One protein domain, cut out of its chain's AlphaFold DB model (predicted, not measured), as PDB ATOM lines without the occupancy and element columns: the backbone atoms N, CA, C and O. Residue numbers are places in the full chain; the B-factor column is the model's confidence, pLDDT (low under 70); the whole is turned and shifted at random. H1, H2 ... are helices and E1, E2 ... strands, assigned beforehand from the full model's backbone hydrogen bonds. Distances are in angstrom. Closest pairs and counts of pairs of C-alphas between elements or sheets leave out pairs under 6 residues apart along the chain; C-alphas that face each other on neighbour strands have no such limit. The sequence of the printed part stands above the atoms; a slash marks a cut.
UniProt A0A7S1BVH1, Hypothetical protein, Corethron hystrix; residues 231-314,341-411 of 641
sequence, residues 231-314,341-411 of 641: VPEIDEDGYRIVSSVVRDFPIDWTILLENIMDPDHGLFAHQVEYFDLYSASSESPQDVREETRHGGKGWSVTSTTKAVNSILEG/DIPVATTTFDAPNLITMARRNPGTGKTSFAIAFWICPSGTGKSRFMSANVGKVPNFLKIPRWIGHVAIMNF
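What this domain is: This is residues 231 to 314 and 341 to 411 of the 641 residues of the protein "Hypothetical protein" of Corethron hystrix (UniProt A0A7S1BVH1). A twisted wall of seven antiparallel strands curls round one helix, H1, while a second helix, H4, is on the same face at the wall's E1 edge, rising out of the sheet there. Two short helices, H2 and H3, are off the sheet, and a long stretch with no named element, residues 270 to 286, runs from H2 to E2. The printed part has 155 residues with four named helices and seven named strands, in the chain order E1 H1 H2 E2 E3 H3 E4 E5 E6 E7 H4; the sheet's order is E1 E7 E6 E5 E4 E3 E2, and the class is mixed, helices and strands. The whole is compact and rounded, with a radius of gyration of the C-alphas of 15.8 A and spans of 42 by 40 by 38 A.

How they stand to each other: E1, residues 240 to 249, is an edge strand and bends by 52 degrees at residue 243. Its antiparallel neighbour is E7, residues 382 to 391, with N 245 and O 387 within hydrogen-bond range at 2.9 A. E7 and E6, residues 369 to 379, form a hairpin, with N 374 and O 386 at 2.8 A. E6 and E5, residues 354 to 360, form another, with N 357 and O 371 at 2.8 A. E5 and E4, residues 344 to 350, form a third, with N 346 and O 358 at 2.8 A. E4 E5 E6 E7 is a meander, each strand the antiparallel neighbour of the one before. E4 pairs on with E3, residues 298 to 306, through N 303 and O 347 at 2.8 A. E3 and the other edge strand E2, residues 287 to 293, form a hairpin with N 291 and O 300 at 2.8 A. From edge to edge the strands' lines turn by 86 degrees. H1, residues 253 to 261, is on the sheet, which curls round it; the closest C-alphas of H1 and E7 are those of Trp 253 and Ser 383, 4.7 A apart. H4, residues 401 to 411, is over E1 at a height over the sheet of 7.5 A and only just stands up from it, its line rising 41 degrees; the closest C-alphas are those of Ser 243 and Arg 401, 5.9 A apart. H1 and H4, apart from each other, are on the same face: two layers, helices on one face of a sheet. H2, residues 265 to 269, and H3, residues 311 to 314, are not on the sheet; they are close but not clearly touching, with the C-alphas of Leu 267 and Ile 311 closest at 7.9 A. In H1, H2 and H4 every O i to N i+4 pair is within hydrogen-bond range; H3 is too short for such a pair.

Where its parts are: E1 begins at C-alpha 240, (310.670, 124.356, 189.012), and is 26.2 A long. H1 measures 12.7 A, and H2 and H3 are short. E2 measures 19.2 A and E3 27.2 A. E4 begins at C-alpha 344, (291.498, 128.421, 179.864), and measures 18.6 A, E5 18.0 A, E6 31.3 A and E7 29.8 A. H4, 15.8 A long, ends at C-alpha 411, (294.097, 128.191, 203.777).

The domain as a whole: The two C-alphas farthest apart are those of Asp 341 and Thr 380, 44.2 A. Residues 315 to 340 are not printed, and C-alphas 314 and 341 are 17.6 A apart across this cut, in the link from H3 to E4. Of the links that are printed whole, the one from H2 to E2, 17 residues, is long. The mean pLDDT of the printed part is 85.9; residues 272 to 279, 283, 308 to 314, 341 and 394 to 397 are under 70.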
ATOM      1  N   VAL A 231     303.523 115.519 186.658       95.50
ATOM      2  CA  VAL A 231     303.215 116.898 186.251       95.50
ATOM      3  C   VAL A 231     304.209 117.294 185.158       95.50
ATOM      4  O   VAL A 231     305.383 117.476 185.490       95.50
ATOM      5  N   PRO A 232     303.808 117.403 183.877       93.62
ATOM      6  CA  PRO A 232     304.752 117.603 182.773       93.62
ATOM      7  C   PRO A 232     305.649 118.826 182.966       93.62
ATOM      8  O   PRO A 232     306.848 118.765 182.708       93.62
ATOM      9  N   GLU A 233     305.090 119.906 183.514       94.12
ATOM     10  CA  GLU A 233     305.811 121.150 183.756       94.12
ATOM     11  C   GLU A 233     306.998 120.978 184.713       94.12
ATOM     12  O   GLU A 233     307.916 121.777 184.652       94.12
ATOM     13  N   ILE A 234     307.036 119.968 185.591       93.69
ATOM     14  CA  ILE A 234     308.191 119.753 186.488       93.69
ATOM     15  C   ILE A 234     309.435 119.306 185.708       93.69
ATOM     16  O   ILE A 234     310.549 119.657 186.097       93.69
ATOM     17  N   ASP A 235     309.245 118.568 184.615       92.25
ATOM     18  CA  ASP A 235     310.330 118.015 183.799       92.25
ATOM     19  C   ASP A 235     310.710 118.937 182.619       92.25
ATOM     20  O   ASP A 235     311.631 118.638 181.859       92.25
ATOM     21  N   GLU A 236     310.017 120.070 182.458       91.81
ATOM     22  CA  GLU A 236     310.283 121.055 181.409       91.81
ATOM     23  C   GLU A 236     311.361 122.079 181.805       91.81
ATOM     24  O   GLU A 236     311.342 122.677 182.887       91.81
ATOM     25  N   ASP A 237     312.256 122.387 180.861       88.19
ATOM     26  CA  ASP A 237     313.302 123.390 181.054       88.19
ATOM     27  C   ASP A 237     312.735 124.762 181.465       88.19
ATOM     28  O   ASP A 237     311.878 125.366 180.808       88.19
ATOM     29  N   GLY A 238     313.281 125.300 182.555       86.62
ATOM     30  CA  GLY A 238     312.938 126.619 183.086       86.62
ATOM     31  C   GLY A 238     311.783 126.631 184.087       86.62
ATOM     32  O   GLY A 238     311.584 127.661 184.740       86.62
ATOM     33  N   TYR A 239     311.060 125.526 184.257       89.94
ATOM     34  CA  TYR A 239     310.151 125.349 185.386       89.94
ATOM     35  C   TYR A 239     310.886 124.802 186.602       89.94
ATOM     36  O   TYR A 239     311.995 124.273 186.525       89.94
ATOM     37  N   ARG A 240     310.253 124.972 187.759       89.00
ATOM     38  CA  ARG A 240     310.670 124.356 189.012       89.00
ATOM     39  C   ARG A 240     309.528 124.327 190.005       89.00
ATOM     40  O   ARG A 240     308.596 125.129 189.914       89.00
ATOM     41  N   ILE A 241     309.687 123.490 191.020       91.00
ATOM     42  CA  ILE A 241     308.878 123.538 192.231       91.00
ATOM     43  C   ILE A 241     309.269 124.799 193.020       91.00
ATOM     44  O   ILE A 241     310.359 124.908 193.581       91.00
ATOM     45  N   VAL A 242     308.383 125.792 193.023       87.75
ATOM     46  CA  VAL A 242     308.548 127.085 193.710       87.75
ATOM     47  C   VAL A 242     308.253 126.949 195.202       87.75
ATOM     48  O   VAL A 242     308.897 127.586 196.034       87.75
ATOM     49  N   SER A 243     307.272 126.116 195.536       88.12
ATOM     50  CA  SER A 243     306.870 125.790 196.901       88.12
ATOM     51  C   SER A 243     306.334 124.369 196.910       88.12
ATOM     52  O   SER A 243     305.604 124.003 195.993       88.12
ATOM     53  N   SER A 244     306.661 123.593 197.939       92.81
ATOM     54  CA  SER A 244     306.089 122.266 198.165       92.81
ATOM     55  C   SER A 244     305.661 122.095 199.610       92.81
ATOM     56  O   SER A 244     306.317 122.630 200.498       92.81
ATOM     57  N   VAL A 245     304.574 121.366 199.855       93.44
ATOM     58  CA  VAL A 245     303.951 121.205 201.180       93.44
ATOM     59  C   VAL A 245     303.626 119.729 201.419       93.44
ATOM     60  O   VAL A 245     303.445 118.966 200.471       93.44
ATOM     61  N   VAL A 246     303.563 119.318 202.686       96.00
ATOM     62  CA  VAL A 246     303.016 118.025 203.120       96.00
ATOM     63  C   VAL A 246     302.106 118.214 204.333       96.00
ATOM     64  O   VAL A 246     302.434 119.023 205.196       96.00
ATOM     65  N   ARG A 247     300.986 117.497 204.429       96.81
ATOM     66  CA  ARG A 247     300.133 117.439 205.626       96.81
ATOM     67  C   ARG A 247     299.398 116.107 205.698       96.81
ATOM     68  O   ARG A 247     298.825 115.670 204.710       96.81
ATOM     69  N   ASP A 248     299.373 115.495 206.867       97.50
ATOM     70  CA  ASP A 248     298.525 114.348 207.167       97.50
ATOM     71  C   ASP A 248     297.197 114.834 207.736       97.50
ATOM     72  O   ASP A 248     297.166 115.565 208.721       97.50
ATOM     73  N   PHE A 249     296.091 114.417 207.133       96.44
ATOM     74  CA  PHE A 249     294.757 114.793 207.567       96.44
ATOM     75  C   PHE A 249     294.042 113.622 208.247       96.44
ATOM     76  O   PHE A 249     294.078 112.496 207.737       96.44
ATOM     77  N   PRO A 250     293.283 113.876 209.331       95.31
ATOM     78  CA  PRO A 250     292.295 112.935 209.860       95.31
ATOM     79  C   PRO A 250     291.004 112.933 209.009       95.31
ATOM     80  O   PRO A 250     289.900 112.866 209.551       95.31
ATOM     81  N   ILE A 251     291.162 113.063 207.687       96.00
ATOM     82  CA  ILE A 251     290.108 113.151 206.675       96.00
ATOM     83  C   ILE A 251     290.361 112.072 205.620       96.00
ATOM     84  O   ILE A 251     291.497 111.887 205.176       96.00
ATOM     85  N   ASP A 252     289.310 111.371 205.211       96.62
ATOM     86  CA  ASP A 252     289.313 110.348 204.180       96.62
ATOM     87  C   ASP A 252     289.758 110.979 202.866       96.62
ATOM     88  O   ASP A 252     289.258 112.024 202.446       96.62
ATOM     89  N   TRP A 253     290.710 110.324 202.213       96.69
ATOM     90  CA  TRP A 253     291.333 110.822 200.990       96.69
ATOM     91  C   TRP A 253     290.321 111.117 199.876       96.69
ATOM     92  O   TRP A 253     290.561 112.010 199.072       96.69
ATOM     93  N   THR A 254     289.183 110.414 199.846       95.75
ATOM     94  CA  THR A 254     288.136 110.625 198.839       95.75
ATOM     95  C   THR A 254     287.439 111.972 198.993       95.75
ATOM     96  O   THR A 254     287.171 112.638 198.001       95.75
ATOM     97  N   ILE A 255     287.205 112.400 200.233       96.12
ATOM     98  CA  ILE A 255     286.522 113.657 200.556       96.12
ATOM     99  C   ILE A 255     287.455 114.833 200.297       96.12
ATOM    100  O   ILE A 255     287.044 115.838 199.730       96.12
ATOM    101  N   LEU A 256     288.730 114.692 200.671       96.44
ATOM    102  CA  LEU A 256     289.736 115.716 200.394       96.44
ATOM    103  C   LEU A 256     289.946 115.907 198.883       96.44
ATOM    104  O   LEU A 256     290.075 117.030 198.410       96.44
ATOM    105  N   LEU A 257     289.949 114.810 198.124       95.38
ATOM    106  CA  LEU A 257     290.033 114.829 196.665       95.38
ATOM    107  C   LEU A 257     288.837 115.570 196.046       95.38
ATOM    108  O   LEU A 257     289.041 116.436 195.202       95.38
ATOM    109  N   GLU A 258     287.613 115.270 196.492       93.75
ATOM    110  CA  GLU A 258     286.389 115.964 196.059       93.75
ATOM    111  C   GLU A 258     286.446 117.468 196.365       93.75
ATOM    112  O   GLU A 258     286.190 118.278 195.480       93.75
ATOM    113  N   ASN A 259     286.844 117.836 197.585       93.88
ATOM    114  CA  ASN A 259     286.955 119.228 198.025       93.88
ATOM    115  C   ASN A 259     287.964 120.032 197.188       93.88
ATOM    116  O   ASN A 259     287.628 121.116 196.730       93.88
ATOM    117  N   ILE A 260     289.147 119.491 196.886       92.00
ATOM    118  CA  ILE A 260     290.166 120.203 196.086       92.00
ATOM    119  C   ILE A 260     289.705 120.490 194.649       92.00
ATOM    120  O   ILE A 260     290.223 121.394 194.001       92.00
ATOM    121  N   MET A 261     288.765 119.719 194.110       90.81
ATOM    122  CA  MET A 261     288.272 119.931 192.745       90.81
ATOM    123  C   MET A 261     286.997 120.761 192.675       90.81
ATOM    124  O   MET A 261     286.586 121.112 191.568       90.81
ATOM    125  N   ASP A 262     286.380 121.056 193.817       87.81
ATOM    126  CA  ASP A 262     285.145 121.817 193.888       87.81
ATOM    127  C   ASP A 262     285.431 123.324 193.748       87.81
ATOM    128  O   ASP A 262     286.028 123.919 194.643       87.81
ATOM    129  N   PRO A 263     285.017 123.977 192.652       80.25
ATOM    130  CA  PRO A 263     285.210 125.413 192.499       80.25
ATOM    131  C   PRO A 263     284.352 126.262 193.447       80.25
ATOM    132  O   PRO A 263     284.735 127.397 193.747       80.25
ATOM    133  N   ASP A 264     283.220 125.746 193.929       81.25
ATOM    134  CA  ASP A 264     282.197 126.558 194.591       81.25
ATOM    135  C   ASP A 264     282.551 126.829 196.063       81.25
ATOM    136  O   ASP A 264     282.338 127.944 196.559       81.25
ATOM    137  N   HIS A 265     283.169 125.867 196.766       86.06
ATOM    138  CA  HIS A 265     283.585 126.079 198.161       86.06
ATOM    139  C   HIS A 265     284.636 127.188 198.305       86.06
ATOM    140  O   HIS A 265     284.714 127.807 199.367       86.06
ATOM    141  N   GLY A 266     285.417 127.479 197.255       79.88
ATOM    142  CA  GLY A 266     286.442 128.524 197.272       79.88
ATOM    143  C   GLY A 266     285.890 129.882 197.709       79.88
ATOM    144  O   GLY A 266     286.476 130.554 198.559       79.88
ATOM    145  N   LEU A 267     284.712 130.249 197.205       76.12
ATOM    146  CA  LEU A 267     284.055 131.513 197.538       76.12
ATOM    147  C   LEU A 267     283.664 131.602 199.016       76.12
ATOM    148  O   LEU A 267     283.886 132.626 199.659       76.12
ATOM    149  N   PHE A 268     283.088 130.532 199.560       81.69
ATOM    150  CA  PHE A 268     282.461 130.557 200.882       81.69
ATOM    151  C   PHE A 268     283.399 130.093 201.994       81.69
ATOM    152  O   PHE A 268     283.530 130.769 203.013       81.69
ATOM    153  N   ALA A 269     284.070 128.958 201.801       85.31
ATOM    154  CA  ALA A 269     284.951 128.375 202.800       85.31
ATOM    155  C   ALA A 269     286.266 129.155 202.915       85.31
ATOM    156  O   ALA A 269     286.728 129.406 204.025       85.31
ATOM    157  N   HIS A 270     286.840 129.599 201.791       83.44
ATOM    158  CA  HIS A 270     288.111 130.331 201.797       83.44
ATOM    159  C   HIS A 270     287.961 131.853 201.766       83.44
ATOM    160  O   HIS A 270     288.926 132.567 202.046       83.44
ATOM    161  N   GLN A 271     286.748 132.358 201.511       74.19
ATOM    162  CA  GLN A 271     286.426 133.793 201.536       74.19
ATOM    163  C   GLN A 271     287.246 134.608 200.538       74.19
ATOM    164  O   GLN A 271     287.614 135.759 200.785       74.19
ATOM    165  N   VAL A 272     287.599 133.969 199.431       64.81
ATOM    166  CA  VAL A 272     288.442 134.551 198.400       64.81
ATOM    167  C   VAL A 272     287.558 135.042 197.264       64.81
ATOM    168  O   VAL A 272     286.946 134.261 196.545       64.81
ATOM    169  N   GLU A 273     287.525 136.362 197.076       54.22
ATOM    170  CA  GLU A 273     286.924 137.000 195.890       54.22
ATOM    171  C   GLU A 273     287.731 136.705 194.611       54.22
ATOM    172  O   GLU A 273     287.205 136.754 193.495       54.22
ATOM    173  N   TYR A 274     289.015 136.374 194.795       52.84
ATOM    174  CA  TYR A 274     290.004 136.115 193.756       52.84
ATOM    175  C   TYR A 274     290.715 134.797 194.066       52.84
ATOM    176  O   TYR A 274     291.721 134.768 194.776       52.84
ATOM    177  N   PHE A 275     290.191 133.689 193.543       56.28
ATOM    178  CA  PHE A 275     290.954 132.450 193.455       56.28
ATOM    179  C   PHE A 275     291.177 132.111 191.989       56.28
ATOM    180  O   PHE A 275     290.272 131.698 191.275       56.28
ATOM    181  N   ASP A 276     292.413 132.324 191.549       53.25
ATOM    182  CA  ASP A 276     292.838 132.361 190.148       53.25
ATOM    183  C   ASP A 276     292.518 131.068 189.350       53.25
ATOM    184  O   ASP A 276     292.399 131.098 188.121       53.25
ATOM    185  N   LEU A 277     292.318 129.939 190.038       59.78
ATOM    186  CA  LEU A 277     292.265 128.599 189.439       59.78
ATOM    187  C   LEU A 277     290.869 127.971 189.337       59.78
ATOM    188  O   LEU A 277     290.732 126.944 188.672       59.78
ATOM    189  N   TYR A 278     289.843 128.573 189.940       64.75
ATOM    190  CA  TYR A 278     288.455 128.135 189.790       64.75
ATOM    191  C   TYR A 278     287.712 129.160 188.942       64.75
ATOM    192  O   TYR A 278     287.715 130.344 189.256       64.75
ATOM    193  N   SER A 279     287.103 128.733 187.838       65.94
ATOM    194  CA  SER A 279     286.394 129.660 186.943       65.94
ATOM    195  C   SER A 279     285.096 129.102 186.369       65.94
ATOM    196  O   SER A 279     284.526 129.679 185.446       65.94
ATOM    197  N   ALA A 280     284.625 127.967 186.886       70.50
ATOM    198  CA  ALA A 280     283.346 127.422 186.462       70.50
ATOM    199  C   ALA A 280     282.204 128.274 187.029       70.50
ATOM    200  O   ALA A 280     282.219 128.628 188.204       70.50
ATOM    201  N   SER A 281     281.212 128.576 186.196       73.06
ATOM    202  CA  SER A 281     279.961 129.226 186.600       73.06
ATOM    203  C   SER A 281     278.796 128.694 185.758       73.06
ATOM    204  O   SER A 281     279.003 127.912 184.826       73.06
ATOM    205  N   SER A 282     277.563 129.117 186.045       70.25
ATOM    206  CA  SER A 282     276.409 128.819 185.184       70.25
ATOM    207  C   SER A 282     276.577 129.356 183.759       70.25
ATOM    208  O   SER A 282     276.095 128.744 182.809       70.25
ATOM    209  N   GLU A 283     277.271 130.484 183.610       69.44
ATOM    210  CA  GLU A 283     277.506 131.164 182.332       69.44
ATOM    211  C   GLU A 283     278.752 130.640 181.603       69.44
ATOM    212  O   GLU A 283     278.810 130.662 180.375       69.44
ATOM    213  N   SER A 284     279.729 130.117 182.350       76.75
ATOM    214  CA  SER A 284     280.913 129.427 181.826       76.75
ATOM    215  C   SER A 284     280.993 128.013 182.417       76.75
ATOM    216  O   SER A 284     281.809 127.756 183.316       76.75
ATOM    217  N   PRO A 285     280.122 127.088 181.962       77.81
ATOM    218  CA  PRO A 285     280.065 125.738 182.500       77.81
ATOM    219  C   PRO A 285     281.323 124.942 182.148       77.81
ATOM    220  O   PRO A 285     282.026 125.228 181.179       77.81
ATOM    221  N   GLN A 286     281.581 123.890 182.920       88.38
ATOM    222  CA  GLN A 286     282.718 123.002 182.692       88.38
ATOM    223  C   GLN A 286     282.544 122.172 181.409       88.38
ATOM    224  O   GLN A 286     281.526 121.483 181.238       88.38
ATOM    225  N   ASP A 287     283.564 122.184 180.546       90.62
ATOM    226  CA  ASP A 287     283.788 121.151 179.532       90.62
ATOM    227  C   ASP A 287     284.605 120.021 180.164       90.62
ATOM    228  O   ASP A 287     285.772 120.211 180.511       90.62
ATOM    229  N   VAL A 288     283.979 118.860 180.361       93.19
ATOM    230  CA  VAL A 288     284.587 117.715 181.044       93.19
ATOM    231  C   VAL A 288     284.912 116.633 180.027       93.19
ATOM    232  O   VAL A 288     284.023 116.119 179.349       93.19
ATOM    233  N   ARG A 289     286.191 116.264 179.949       94.56
ATOM    234  CA  ARG A 289     286.701 115.235 179.040       94.56
ATOM    235  C   ARG A 289     287.368 114.122 179.821       94.56
ATOM    236  O   ARG A 289     288.159 114.379 180.723       94.56
ATOM    237  N   GLU A 290     287.045 112.891 179.455       94.44
ATOM    238  CA  GLU A 290     287.584 111.688 180.080       94.44
ATOM    239  C   GLU A 290     288.526 110.967 179.128       94.44
ATOM    240  O   GLU A 290     288.252 110.838 177.934       94.44
ATOM    241  N   GLU A 291     289.607 110.431 179.679       92.25
ATOM    242  CA  GLU A 291     290.602 109.677 178.937       92.25
ATOM    243  C   GLU A 291     290.904 108.364 179.650       92.25
ATOM    244  O   GLU A 291     291.228 108.314 180.839       92.25
ATOM    245  N   THR A 292     290.839 107.270 178.896       89.81
ATOM    246  CA  THR A 292     291.376 105.990 179.354       89.81
ATOM    247  C   THR A 292     292.876 105.967 179.090       89.81
ATOM    248  O   THR A 292     293.312 106.172 177.958       89.81
ATOM    249  N   ARG A 293     293.678 105.676 180.114       84.50
ATOM    250  CA  ARG A 293     295.143 105.654 180.022       84.50
ATOM    251  C   ARG A 293     295.700 104.237 180.129       84.50
ATOM    252  O   ARG A 293     295.058 103.319 180.642       84.50
ATOM    253  N   HIS A 294     296.919 104.057 179.620       85.38
ATOM    254  CA  HIS A 294     297.724 102.837 179.785       85.38
ATOM    255  C   HIS A 294     296.983 101.535 179.423       85.38
ATOM    256  O   HIS A 294     297.034 100.548 180.158       85.38
ATOM    257  N   GLY A 295     296.255 101.543 178.301       79.94
ATOM    258  CA  GLY A 295     295.524 100.369 177.817       79.94
ATOM    259  C   GLY A 295     294.358  99.940 178.714       79.94
ATOM    260  O   GLY A 295     294.076  98.748 178.805       79.94
ATOM    261  N   GLY A 296     293.703 100.882 179.403       82.25
ATOM    262  CA  GLY A 296     292.562 100.588 180.280       82.25
ATOM    263  C   GLY A 296     292.906 100.435 181.756       82.25
ATOM    264  O   GLY A 296     292.009 100.178 182.553       82.25
ATOM    265  N   LYS A 297     294.186 100.564 182.124       84.75
ATOM    266  CA  LYS A 297     294.639 100.437 183.515       84.75
ATOM    267  C   LYS A 297     294.533 101.739 184.306       84.75
ATOM    268  O   LYS A 297     294.402 101.671 185.517       84.75
ATOM    269  N   GLY A 298     294.588 102.889 183.632       89.06
ATOM    270  CA  GLY A 298     294.464 104.210 184.249       89.06
ATOM    271  C   GLY A 298     293.281 104.995 183.689       89.06
ATOM    272  O   GLY A 298     292.759 104.678 182.617       89.06
ATOM    273  N   TRP A 299     292.890 106.047 184.396       93.81
ATOM    274  CA  TRP A 299     291.814 106.948 183.997       93.81
ATOM    275  C   TRP A 299     292.166 108.383 184.383       93.81
ATOM    276  O   TRP A 299     292.792 108.615 185.417       93.81
ATOM    277  N   SER A 300     291.782 109.323 183.530       95.38
ATOM    278  CA  SER A 300     291.942 110.752 183.755       95.38
ATOM    279  C   SER A 300     290.660 111.476 183.377       95.38
ATOM    280  O   SER A 300     289.980 111.087 182.423       95.38
ATOM    281  N   VAL A 301     290.337 112.535 184.109       96.00
ATOM    282  CA  VAL A 301     289.250 113.448 183.764       96.00
ATOM    283  C   VAL A 301     289.722 114.887 183.892       96.00
ATOM    284  O   VAL A 301     290.291 115.282 184.905       96.00
ATOM    285  N   THR A 302     289.491 115.675 182.849       95.12
ATOM    286  CA  THR A 302     289.882 117.083 182.775       95.12
ATOM    287  C   THR A 302     288.653 117.956 182.616       95.12
ATOM    288  O   THR A 302     287.880 117.774 181.681       95.12
ATOM    289  N   SER A 303     288.502 118.929 183.506       93.81
ATOM    290  CA  SER A 303     287.581 120.051 183.366       93.81
ATOM    291  C   SER A 303     288.311 121.237 182.751       93.81
ATOM    292  O   SER A 303     289.396 121.598 183.211       93.81
ATOM    293  N   THR A 304     287.722 121.834 181.720       91.44
ATOM    294  CA  THR A 304     288.202 123.055 181.068       91.44
ATOM    295  C   THR A 304     287.096 124.103 181.082       91.44
ATOM    296  O   THR A 304     285.945 123.810 180.764       91.44
ATOM    297  N   THR A 305     287.434 125.337 181.435       88.25
ATOM    298  CA  THR A 305     286.508 126.479 181.402       88.25
ATOM    299  C   THR A 305     287.273 127.760 181.065       88.25
ATOM    300  O   THR A 305     288.498 127.820 181.223       88.25
ATOM    301  N   LYS A 306     286.586 128.786 180.548       83.56
ATOM    302  CA  LYS A 306     287.205 130.095 180.289       83.56
ATOM    303  C   LYS A 306     287.731 130.652 181.616       83.56
ATOM    304  O   LYS A 306     287.015 130.641 182.617       83.56
ATOM    305  N   ALA A 307     288.990 131.089 181.656       76.44
ATOM    306  CA  ALA A 307     289.543 131.669 182.876       76.44
ATOM    307  C   ALA A 307     288.954 133.069 183.098       76.44
ATOM    308  O   ALA A 307     288.943 133.894 182.183       76.44
ATOM    309  N   VAL A 308     288.508 133.344 184.323       68.94
ATOM    310  CA  VAL A 308     288.069 134.674 184.765       68.94
ATOM    311  C   VAL A 308     288.986 135.177 185.877       68.94
ATOM    312  O   VAL A 308     289.591 134.379 186.594       68.94
ATOM    313  N   ASN A 309     289.120 136.499 186.016       59.66
ATOM    314  CA  ASN A 309     289.947 137.093 187.074       59.66
ATOM    315  C   ASN A 309     289.266 137.025 188.446       59.66
ATOM    316  O   ASN A 309     289.952 136.854 189.451       59.66
ATOM    317  N   SER A 310     287.933 137.094 188.477       56.91
ATOM    318  CA  SER A 310     287.114 136.841 189.660       56.91
ATOM    319  C   SER A 310     285.939 135.935 189.305       56.91
ATOM    320  O   SER A 310     285.297 136.108 188.269       56.91
ATOM    321  N   ILE A 311     285.631 134.995 190.202       53.94
ATOM    322  CA  ILE A 311     284.479 134.088 190.086       53.94
ATOM    323  C   ILE A 311     283.157 134.887 190.128       53.94
ATOM    324  O   ILE A 311     282.176 134.493 189.500       53.94
ATOM    325  N   LEU A 312     283.143 136.047 190.803       52.94
ATOM    326  CA  LEU A 312     281.976 136.930 190.942       52.94
ATOM    327  C   LEU A 312     281.821 137.938 189.788       52.94
ATOM    328  O   LEU A 312     280.718 138.418 189.540       52.94
ATOM    329  N   GLU A 313     282.888 138.268 189.051       51.25
ATOM    330  CA  GLU A 313     282.788 139.180 187.896       51.25
ATOM    331  C   GLU A 313     281.968 138.581 186.747       51.25
ATOM    332  O   GLU A 313     281.294 139.331 186.042       51.25
ATOM    333  N   GLY A 314     281.959 137.249 186.603       46.00
ATOM    334  CA  GLY A 314     281.096 136.560 185.640       46.00
ATOM    335  C   GLY A 314     279.616 136.866 185.880       46.00
ATOM    336  O   GLY A 314     278.918 137.264 184.963       46.00
ATOM    337  N   ASP A 341     292.186 134.284 172.465       67.38
ATOM    338  CA  ASP A 341     293.441 134.490 173.213       67.38
ATOM    339  C   ASP A 341     293.259 134.421 174.744       67.38
ATOM    340  O   ASP A 341     294.236 134.544 175.496       67.38
ATOM    341  N   ILE A 342     292.025 134.257 175.235       73.62
ATOM    342  CA  ILE A 342     291.734 134.181 176.674       73.62
ATOM    343  C   ILE A 342     292.224 132.824 177.211       73.62
ATOM    344  O   ILE A 342     291.818 131.786 176.688       73.62
ATOM    345  N   PRO A 343     293.084 132.785 178.250       83.06
ATOM    346  CA  PRO A 343     293.501 131.529 178.868       83.06
ATOM    347  C   PRO A 343     292.310 130.682 179.330       83.06
ATOM    348  O   PRO A 343     291.298 131.208 179.787       83.06
ATOM    349  N   VAL A 344     292.453 129.361 179.270       88.06
ATOM    350  CA  VAL A 344     291.498 128.421 179.864       88.06
ATOM    351  C   VAL A 344     292.021 127.928 181.205       88.06
ATOM    352  O   VAL A 344     293.202 127.605 181.334       88.06
ATOM    353  N   ALA A 345     291.158 127.872 182.214       89.31
ATOM    354  CA  ALA A 345     291.468 127.188 183.459       89.31
ATOM    355  C   ALA A 345     291.212 125.692 183.270       89.31
ATOM    356  O   ALA A 345     290.191 125.287 182.708       89.31
ATOM    357  N   THR A 346     292.161 124.882 183.721       92.06
ATOM    358  CA  THR A 346     292.103 123.425 183.634       92.06
ATOM    359  C   THR A 346     292.275 122.817 185.012       92.06
ATOM    360  O   THR A 346     293.218 123.181 185.712       92.06
ATOM    361  N   THR A 347     291.398 121.877 185.360       94.19
ATOM    362  CA  THR A 347     291.507 121.017 186.546       94.19
ATOM    363  C   THR A 347     291.458 119.576 186.072       94.19
ATOM    364  O   THR A 347     290.458 119.144 185.504       94.19
ATOM    365  N   THR A 348     292.548 118.841 186.260       95.69
ATOM    366  CA  THR A 348     292.687 117.445 185.825       95.69
ATOM    367  C   THR A 348     292.844 116.551 187.033       95.69
ATOM    368  O   THR A 348     293.707 116.823 187.861       95.69
ATOM    369  N   PHE A 349     292.059 115.482 187.111       97.31
ATOM    370  CA  PHE A 349     292.289 114.377 188.028       97.31
ATOM    371  C   PHE A 349     292.853 113.186 187.264       97.31
ATOM    372  O   PHE A 349     292.157 112.567 186.460       97.31
ATOM    373  N   ASP A 350     294.108 112.864 187.552       96.12
ATOM    374  CA  ASP A 350     294.792 111.661 187.108       96.12
ATOM    375  C   ASP A 350     294.698 110.614 188.221       96.12
ATOM    376  O   ASP A 350     295.395 110.668 189.246       96.12
ATOM    377  N   ALA A 351     293.796 109.650 188.029       94.75
ATOM    378  CA  ALA A 351     293.561 108.614 189.016       94.75
ATOM    379  C   ALA A 351     294.834 107.778 189.246       94.75
ATOM    380  O   ALA A 351     295.547 107.446 188.294       94.75
ATOM    381  N   PRO A 352     295.113 107.385 190.501       92.62
ATOM    382  CA  PRO A 352     294.213 107.489 191.654       92.62
ATOM    383  C   PRO A 352     294.414 108.719 192.550       92.62
ATOM    384  O   PRO A 352     293.630 108.884 193.480       92.62
ATOM    385  N   ASN A 353     295.465 109.523 192.361       95.31
ATOM    386  CA  ASN A 353     295.939 110.406 193.435       95.31
ATOM    387  C   ASN A 353     296.424 111.797 193.011       95.31
ATOM    388  O   ASN A 353     296.743 112.569 193.909       95.31
ATOM    389  N   LEU A 354     296.479 112.143 191.721       97.88
ATOM    390  CA  LEU A 354     297.033 113.423 191.271       97.88
ATOM    391  C   LEU A 354     295.932 114.356 190.765       97.88
ATOM    392  O   LEU A 354     295.162 113.991 189.883       97.88
ATOM    393  N   ILE A 355     295.901 115.580 191.284       97.62
ATOM    394  CA  ILE A 355     295.102 116.683 190.754       97.62
ATOM    395  C   ILE A 355     296.055 117.771 190.267       97.62
ATOM    396  O   ILE A 355     296.909 118.224 191.028       97.62
ATOM    397  N   THR A 356     295.903 118.226 189.027       96.25
ATOM    398  CA  THR A 356     296.651 119.378 188.503       96.25
ATOM    399  C   THR A 356     295.712 120.495 188.095       96.25
ATOM    400  O   THR A 356     294.745 120.258 187.369       96.25
ATOM    401  N   MET A 357     296.037 121.714 188.507       93.44
ATOM    402  CA  MET A 357     295.302 122.927 188.182       93.44
ATOM    403  C   MET A 357     296.221 123.927 187.489       93.44
ATOM    404  O   MET A 357     297.316 124.201 187.980       93.44
ATOM    405  N   ALA A 358     295.805 124.485 186.355       91.31
ATOM    406  CA  ALA A 358     296.613 125.460 185.622       91.31
ATOM    407  C   ALA A 358     295.771 126.356 184.711       91.31
ATOM    408  O   ALA A 358     294.753 125.921 184.168       91.31
ATOM    409  N   ARG A 359     296.264 127.574 184.451       88.75
ATOM    410  CA  ARG A 359     295.787 128.426 183.351       88.75
ATOM    411  C   ARG A 359     296.605 128.160 182.097       88.75
ATOM    412  O   ARG A 359     297.811 128.413 182.083       88.75
ATOM    413  N   ARG A 360     295.969 127.655 181.048       89.44
ATOM    414  CA  ARG A 360     296.625 127.234 179.808       89.44
ATOM    415  C   ARG A 360     296.241 128.153 178.660       89.44
ATOM    416  O   ARG A 360     295.092 128.561 178.525       89.44
ATOM    417  N   ASN A 361     297.211 128.492 177.820       88.00
ATOM    418  CA  ASN A 361     296.943 129.198 176.573       88.00
ATOM    419  C   ASN A 361     296.215 128.245 175.598       88.00
ATOM    420  O   ASN A 361     296.751 127.163 175.345       88.00
ATOM    421  N   PRO A 362     295.053 128.616 175.023       83.38
ATOM    422  CA  PRO A 362     294.241 127.695 174.220       83.38
ATOM    423  C   PRO A 362     294.962 127.145 172.985       83.38
ATOM    424  O   PRO A 362     294.807 125.975 172.653       83.38
ATOM    425  N   GLY A 363     295.788 127.964 172.324       82.19
ATOM    426  CA  GLY A 363     296.490 127.572 171.100       82.19
ATOM    427  C   GLY A 363     297.723 126.695 171.329       82.19
ATOM    428  O   GLY A 363     298.111 125.943 170.440       82.19
ATOM    429  N   THR A 364     298.360 126.783 172.502       86.19
ATOM    430  CA  THR A 364     299.628 126.076 172.783       86.19
ATOM    431  C   THR A 364     299.541 125.032 173.892       86.19
ATOM    432  O   THR A 364     300.470 124.240 174.035       86.19
ATOM    433  N   GLY A 365     298.497 125.052 174.724       85.88
ATOM    434  CA  GLY A 365     298.362 124.211 175.923       85.88
ATOM    435  C   GLY A 365     299.331 124.555 177.065       85.88
ATOM    436  O   GLY A 365     299.254 123.966 178.146       85.88
ATOM    437  N   LYS A 366     300.234 125.523 176.857       88.31
ATOM    438  CA  LYS A 366     301.272 125.899 177.823       88.31
ATOM    439  C   LYS A 366     300.717 126.784 178.931       88.31
ATOM    440  O   LYS A 366     299.817 127.592 178.706       88.31
ATOM    441  N   THR A 367     301.323 126.681 180.108       88.81
ATOM    442  CA  THR A 367     301.001 127.498 181.282       88.81
ATOM    443  C   THR A 367     302.249 128.155 181.859       88.81
ATOM    444  O   THR A 367     303.314 127.565 181.814       88.81
ATOM    445  N   SER A 368     302.180 129.359 182.421       86.88
ATOM    446  CA  SER A 368     303.306 129.915 183.193       86.88
ATOM    447  C   SER A 368     303.403 129.334 184.606       86.88
ATOM    448  O   SER A 368     304.461 129.449 185.233       86.88
ATOM    449  N   PHE A 369     302.314 128.736 185.098       88.56
ATOM    450  CA  PHE A 369     302.161 128.296 186.474       88.56
ATOM    451  C   PHE A 369     301.104 127.188 186.600       88.56
ATOM    452  O   PHE A 369     299.967 127.352 186.161       88.56
ATOM    453  N   ALA A 370     301.471 126.093 187.256       91.56
ATOM    454  CA  ALA A 370     300.579 124.994 187.595       91.56
ATOM    455  C   ALA A 370     300.660 124.698 189.095       91.56
ATOM    456  O   ALA A 370     301.714 124.847 189.714       91.56
ATOM    457  N   ILE A 371     299.557 124.240 189.674       93.12
ATOM    458  CA  ILE A 371     299.535 123.647 191.008       93.12
ATOM    459  C   ILE A 371     299.241 122.165 190.861       93.12
ATOM    460  O   ILE A 371     298.352 121.772 190.109       93.12
ATOM    461  N   ALA A 372     299.986 121.349 191.590       96.44
ATOM    462  CA  ALA A 372     299.760 119.922 191.690       96.44
ATOM    463  C   ALA A 372     299.452 119.537 193.135       96.44
ATOM    464  O   ALA A 372     300.105 120.018 194.065       96.44
ATOM    465  N   PHE A 373     298.481 118.648 193.305       97.44
ATOM    466  CA  PHE A 373     298.082 118.062 194.573       97.44
ATOM    467  C   PHE A 373     298.128 116.542 194.451       97.44
ATOM    468  O   PHE A 373     297.492 115.969 193.572       97.44
ATOM    469  N   TRP A 374     298.851 115.891 195.354       98.12
ATOM    470  CA  TRP A 374     298.851 114.444 195.502       98.12
ATOM    471  C   TRP A 374     298.109 114.064 196.778       98.12
ATOM    472  O   TRP A 374     298.540 114.399 197.886       98.12
ATOM    473  N   ILE A 375     296.992 113.359 196.615       97.81
ATOM    474  CA  ILE A 375     296.116 112.916 197.701       97.81
ATOM    475  C   ILE A 375     296.310 111.424 197.901       97.81
ATOM    476  O   ILE A 375     295.797 110.582 197.165       97.81
ATOM    477  N   CYS A 376     297.117 111.096 198.899       96.56
ATOM    478  CA  CYS A 376     297.604 109.752 199.127       96.56
ATOM    479  C   CYS A 376     296.683 109.044 200.131       96.56
ATOM    480  O   CYS A 376     296.466 109.560 201.237       96.56
ATOM    481  N   PRO A 377     296.138 107.866 199.782       96.75
ATOM    482  CA  PRO A 377     295.201 107.138 200.622       96.75
ATOM    483  C   PRO A 377     295.938 106.441 201.768       96.75
ATOM    484  O   PRO A 377     296.224 105.248 201.702       96.75
ATOM    485  N   SER A 378     296.259 107.174 202.834       96.50
ATOM    486  CA  SER A 378     296.921 106.605 204.016       96.50
ATOM    487  C   SER A 378     296.067 105.519 204.677       96.50
ATOM    488  O   SER A 378     296.611 104.526 205.149       96.50
ATOM    489  N   GLY A 379     294.739 105.664 204.678       94.19
ATOM    490  CA  GLY A 379     293.800 104.684 205.227       94.19
ATOM    491  C   GLY A 379     292.352 105.170 205.177       94.19
ATOM    492  O   GLY A 379     292.083 106.283 204.727       94.19
ATOM    493  N   THR A 380     291.403 104.364 205.651       93.44
ATOM    494  CA  THR A 380     290.011 104.835 205.788       93.44
ATOM    495  C   THR A 380     289.929 105.969 206.816       93.44
ATOM    496  O   THR A 380     290.390 105.829 207.951       93.44
ATOM    497  N   GLY A 381     289.340 107.105 206.429       94.38
ATOM    498  CA  GLY A 381     289.234 108.293 207.287       94.38
ATOM    499  C   GLY A 381     290.546 109.057 207.486       94.38
ATOM    500  O   GLY A 381     290.633 109.886 208.394       94.38
ATOM    501  N   LYS A 382     291.590 108.754 206.702       95.38
ATOM    502  CA  LYS A 382     292.910 109.386 206.808       95.38
ATOM    503  C   LYS A 382     293.537 109.587 205.435       95.38
ATOM    504  O   LYS A 382     293.427 108.737 204.552       95.38
ATOM    505  N   SER A 383     294.286 110.666 205.275       97.56
ATOM    506  CA  SER A 383     294.974 110.960 204.021       97.56
ATOM    507  C   SER A 383     296.285 111.682 204.257       97.56
ATOM    508  O   SER A 383     296.475 112.342 205.278       97.56
ATOM    509  N   ARG A 384     297.204 111.542 203.304       97.94
ATOM    510  CA  ARG A 384     298.392 112.382 203.203       97.94
ATOM    511  C   ARG A 384     298.242 113.279 201.989       97.94
ATOM    512  O   ARG A 384     298.098 112.807 200.867       97.94
ATOM    513  N   PHE A 385     298.289 114.572 202.236       97.75
ATOM    514  CA  PHE A 385     298.270 115.624 201.242       97.75
ATOM    515  C   PHE A 385     299.696 116.076 200.964       97.75
ATOM    516  O   PHE A 385     300.449 116.401 201.886       97.75
ATOM    517  N   MET A 386     300.065 116.139 199.693       97.44
ATOM    518  CA  MET A 386     301.285 116.791 199.233       97.44
ATOM    519  C   MET A 386     300.914 117.760 198.120       97.44
ATOM    520  O   MET A 386     300.067 117.441 197.293       97.44
ATOM    521  N   SER A 387     301.532 118.936 198.075       95.88
ATOM    522  CA  SER A 387     301.290 119.879 196.981       95.88
ATOM    523  C   SER A 387     302.561 120.542 196.496       95.88
ATOM    524  O   SER A 387     303.525 120.671 197.255       95.88
ATOM    525  N   ALA A 388     302.559 120.957 195.233       94.56
ATOM    526  CA  ALA A 388     303.631 121.717 194.616       94.56
ATOM    527  C   ALA A 388     303.074 122.839 193.742       94.56
ATOM    528  O   ALA A 388     302.213 122.617 192.897       94.56
ATOM    529  N   ASN A 389     303.641 124.029 193.905       92.19
ATOM    530  CA  ASN A 389     303.473 125.136 192.975       92.19
ATOM    531  C   ASN A 389     304.619 125.074 191.967       92.19
ATOM    532  O   ASN A 389     305.782 125.200 192.357       92.19
ATOM    533  N   VAL A 390     304.306 124.889 190.691       91.88
ATOM    534  CA  VAL A 390     305.264 124.695 189.600       91.88
ATOM    535  C   VAL A 390     305.214 125.907 188.681       91.88
ATOM    536  O   VAL A 390     304.157 126.270 188.178       91.88
ATOM    537  N   GLY A 391     306.347 126.564 188.450       90.12
ATOM    538  CA  GLY A 391     306.361 127.763 187.616       90.12
ATOM    539  C   GLY A 391     307.748 128.211 187.189       90.12
ATOM    540  O   GLY A 391     308.768 127.748 187.706       90.12
ATOM    541  N   LYS A 392     307.780 129.156 186.247       84.44
ATOM    542  CA  LYS A 392     309.014 129.773 185.744       84.44
ATOM    543  C   LYS A 392     309.412 130.944 186.631       84.44
ATOM    544  O   LYS A 392     308.934 132.058 186.447       84.44
ATOM    545  N   VAL A 393     310.286 130.706 187.607       71.31
ATOM    546  CA  VAL A 393     310.746 131.760 188.529       71.31
ATOM    547  C   VAL A 393     312.250 132.017 188.328       71.31
ATOM    548  O   VAL A 393     313.007 131.072 188.102       71.31
ATOM    549  N   PRO A 394     312.749 133.266 188.411       69.81
ATOM    550  CA  PRO A 394     314.180 133.552 188.262       69.81
ATOM    551  C   PRO A 394     315.051 132.929 189.365       69.81
ATOM    552  O   PRO A 394     314.709 132.991 190.545       69.81
ATOM    553  N   ASN A 395     316.212 132.360 189.019       65.81
ATOM    554  CA  ASN A 395     317.102 131.610 189.936       65.81
ATOM    555  C   ASN A 395     317.544 132.342 191.218       65.81
ATOM    556  O   ASN A 395     317.897 131.686 192.196       65.81
ATOM    557  N   PHE A 396     317.520 133.676 191.246       67.19
ATOM    558  CA  PHE A 396     317.927 134.449 192.424       67.19
ATOM    559  C   PHE A 396     316.857 134.506 193.528       67.19
ATOM    560  O   PHE A 396     317.187 134.794 194.678       67.19
ATOM    561  N   LEU A 397     315.586 134.227 193.213       68.62
ATOM    562  CA  LEU A 397     314.491 134.296 194.179       68.62
ATOM    563  C   LEU A 397     314.348 132.952 194.910       68.62
ATOM    564  O   LEU A 397     313.631 132.060 194.459       68.62
ATOM    565  N   LYS A 398     315.057 132.798 196.035       72.06
ATOM    566  CA  LYS A 398     314.913 131.645 196.939       72.06
ATOM    567  C   LYS A 398     313.961 131.992 198.079       72.06
ATOM    568  O   LYS A 398     314.358 132.653 199.036       72.06
ATOM    569  N   ILE A 399     312.714 131.540 197.979       78.44
ATOM    570  CA  ILE A 399     311.725 131.677 199.051       78.44
ATOM    571  C   ILE A 399     311.897 130.489 200.011       78.44
ATOM    572  O   ILE A 399     311.873 129.342 199.561       78.44
ATOM    573  N   PRO A 400     312.097 130.718 201.323       87.69
ATOM    574  CA  PRO A 400     312.099 129.639 202.300       87.69
ATOM    575  C   PRO A 400     310.787 128.850 202.259       87.69
ATOM    576  O   PRO A 400     309.707 129.428 202.382       87.69
ATOM    577  N   ARG A 401     310.884 127.523 202.137       89.12
ATOM    578  CA  ARG A 401     309.730 126.624 201.976       89.12
ATOM    579  C   ARG A 401     308.678 126.778 203.085       89.12
ATOM    580  O   ARG A 401     307.484 126.767 202.804       89.12
ATOM    581  N   TRP A 402     309.112 127.016 204.327       90.12
ATOM    582  CA  TRP A 402     308.213 127.190 205.476       90.12
ATOM    583  C   TRP A 402     307.233 128.365 205.325       90.12
ATOM    584  O   TRP A 402     306.155 128.327 205.912       90.12
ATOM    585  N   ILE A 403     307.561 129.392 204.530       89.12
ATOM    586  CA  ILE A 403     306.640 130.509 204.271       89.12
ATOM    587  C   ILE A 403     305.419 130.002 203.497       89.12
ATOM    588  O   ILE A 403     304.286 130.302 203.870       89.12
ATOM    589  N   GLY A 404     305.654 129.180 202.468       86.88
ATOM    590  CA  GLY A 404     304.591 128.519 201.714       86.88
ATOM    591  C   GLY A 404     303.754 127.594 202.598       86.88
ATOM    592  O   GLY A 404     302.533 127.579 202.474       86.88
ATOM    593  N   HIS A 405     304.386 126.897 203.552       91.50
ATOM    594  CA  HIS A 405     303.669 126.082 204.535       91.50
ATOM    595  C   HIS A 405     302.710 126.911 205.390       91.50
ATOM    596  O   HIS A 405     301.541 126.566 205.492       91.50
ATOM    597  N   VAL A 406     303.157 128.023 205.980       90.88
ATOM    598  CA  VAL A 406     302.276 128.859 206.817       90.88
ATOM    599  C   VAL A 406     301.083 129.381 206.012       90.88
ATOM    600  O   VAL A 406     299.952 129.331 206.499       90.88
ATOM    601  N   ALA A 407     301.314 129.840 204.780       88.50
ATOM    602  CA  ALA A 407     300.251 130.330 203.906       88.50
ATOM    603  C   ALA A 407     299.201 129.245 203.623       88.50
ATOM    604  O   ALA A 407     298.016 129.452 203.884       88.50
ATOM    605  N   ILE A 408     299.630 128.065 203.171       89.44
ATOM    606  CA  ILE A 408     298.697 126.992 202.818       89.44
ATOM    607  C   ILE A 408     298.055 126.338 204.051       89.44
ATOM    608  O   ILE A 408     296.910 125.923 203.973       89.44
ATOM    609  N   MET A 409     298.727 126.275 205.209       92.94
ATOM    610  CA  MET A 409     298.103 125.785 206.447       92.94
ATOM    611  C   MET A 409     296.956 126.698 206.888       92.94
ATOM    612  O   MET A 409     295.933 126.209 207.353       92.94
ATOM    613  N   ASN A 410     297.110 128.021 206.740       89.56
ATOM    614  CA  ASN A 410     296.025 128.962 207.019       89.56
ATOM    615  C   ASN A 410     294.848 128.772 206.054       89.56
ATOM    616  O   ASN A 410     293.713 128.859 206.503       89.56
ATOM    617  N   PHE A 411     295.122 128.480 204.781       88.69
ATOM    618  CA  PHE A 411     294.097 128.191 203.777       88.69
ATOM    619  C   PHE A 411     293.351 126.885 204.090       88.69
ATOM    620  O   PHE A 411     292.141 126.894 204.273       88.69
TER     621      PHE A 411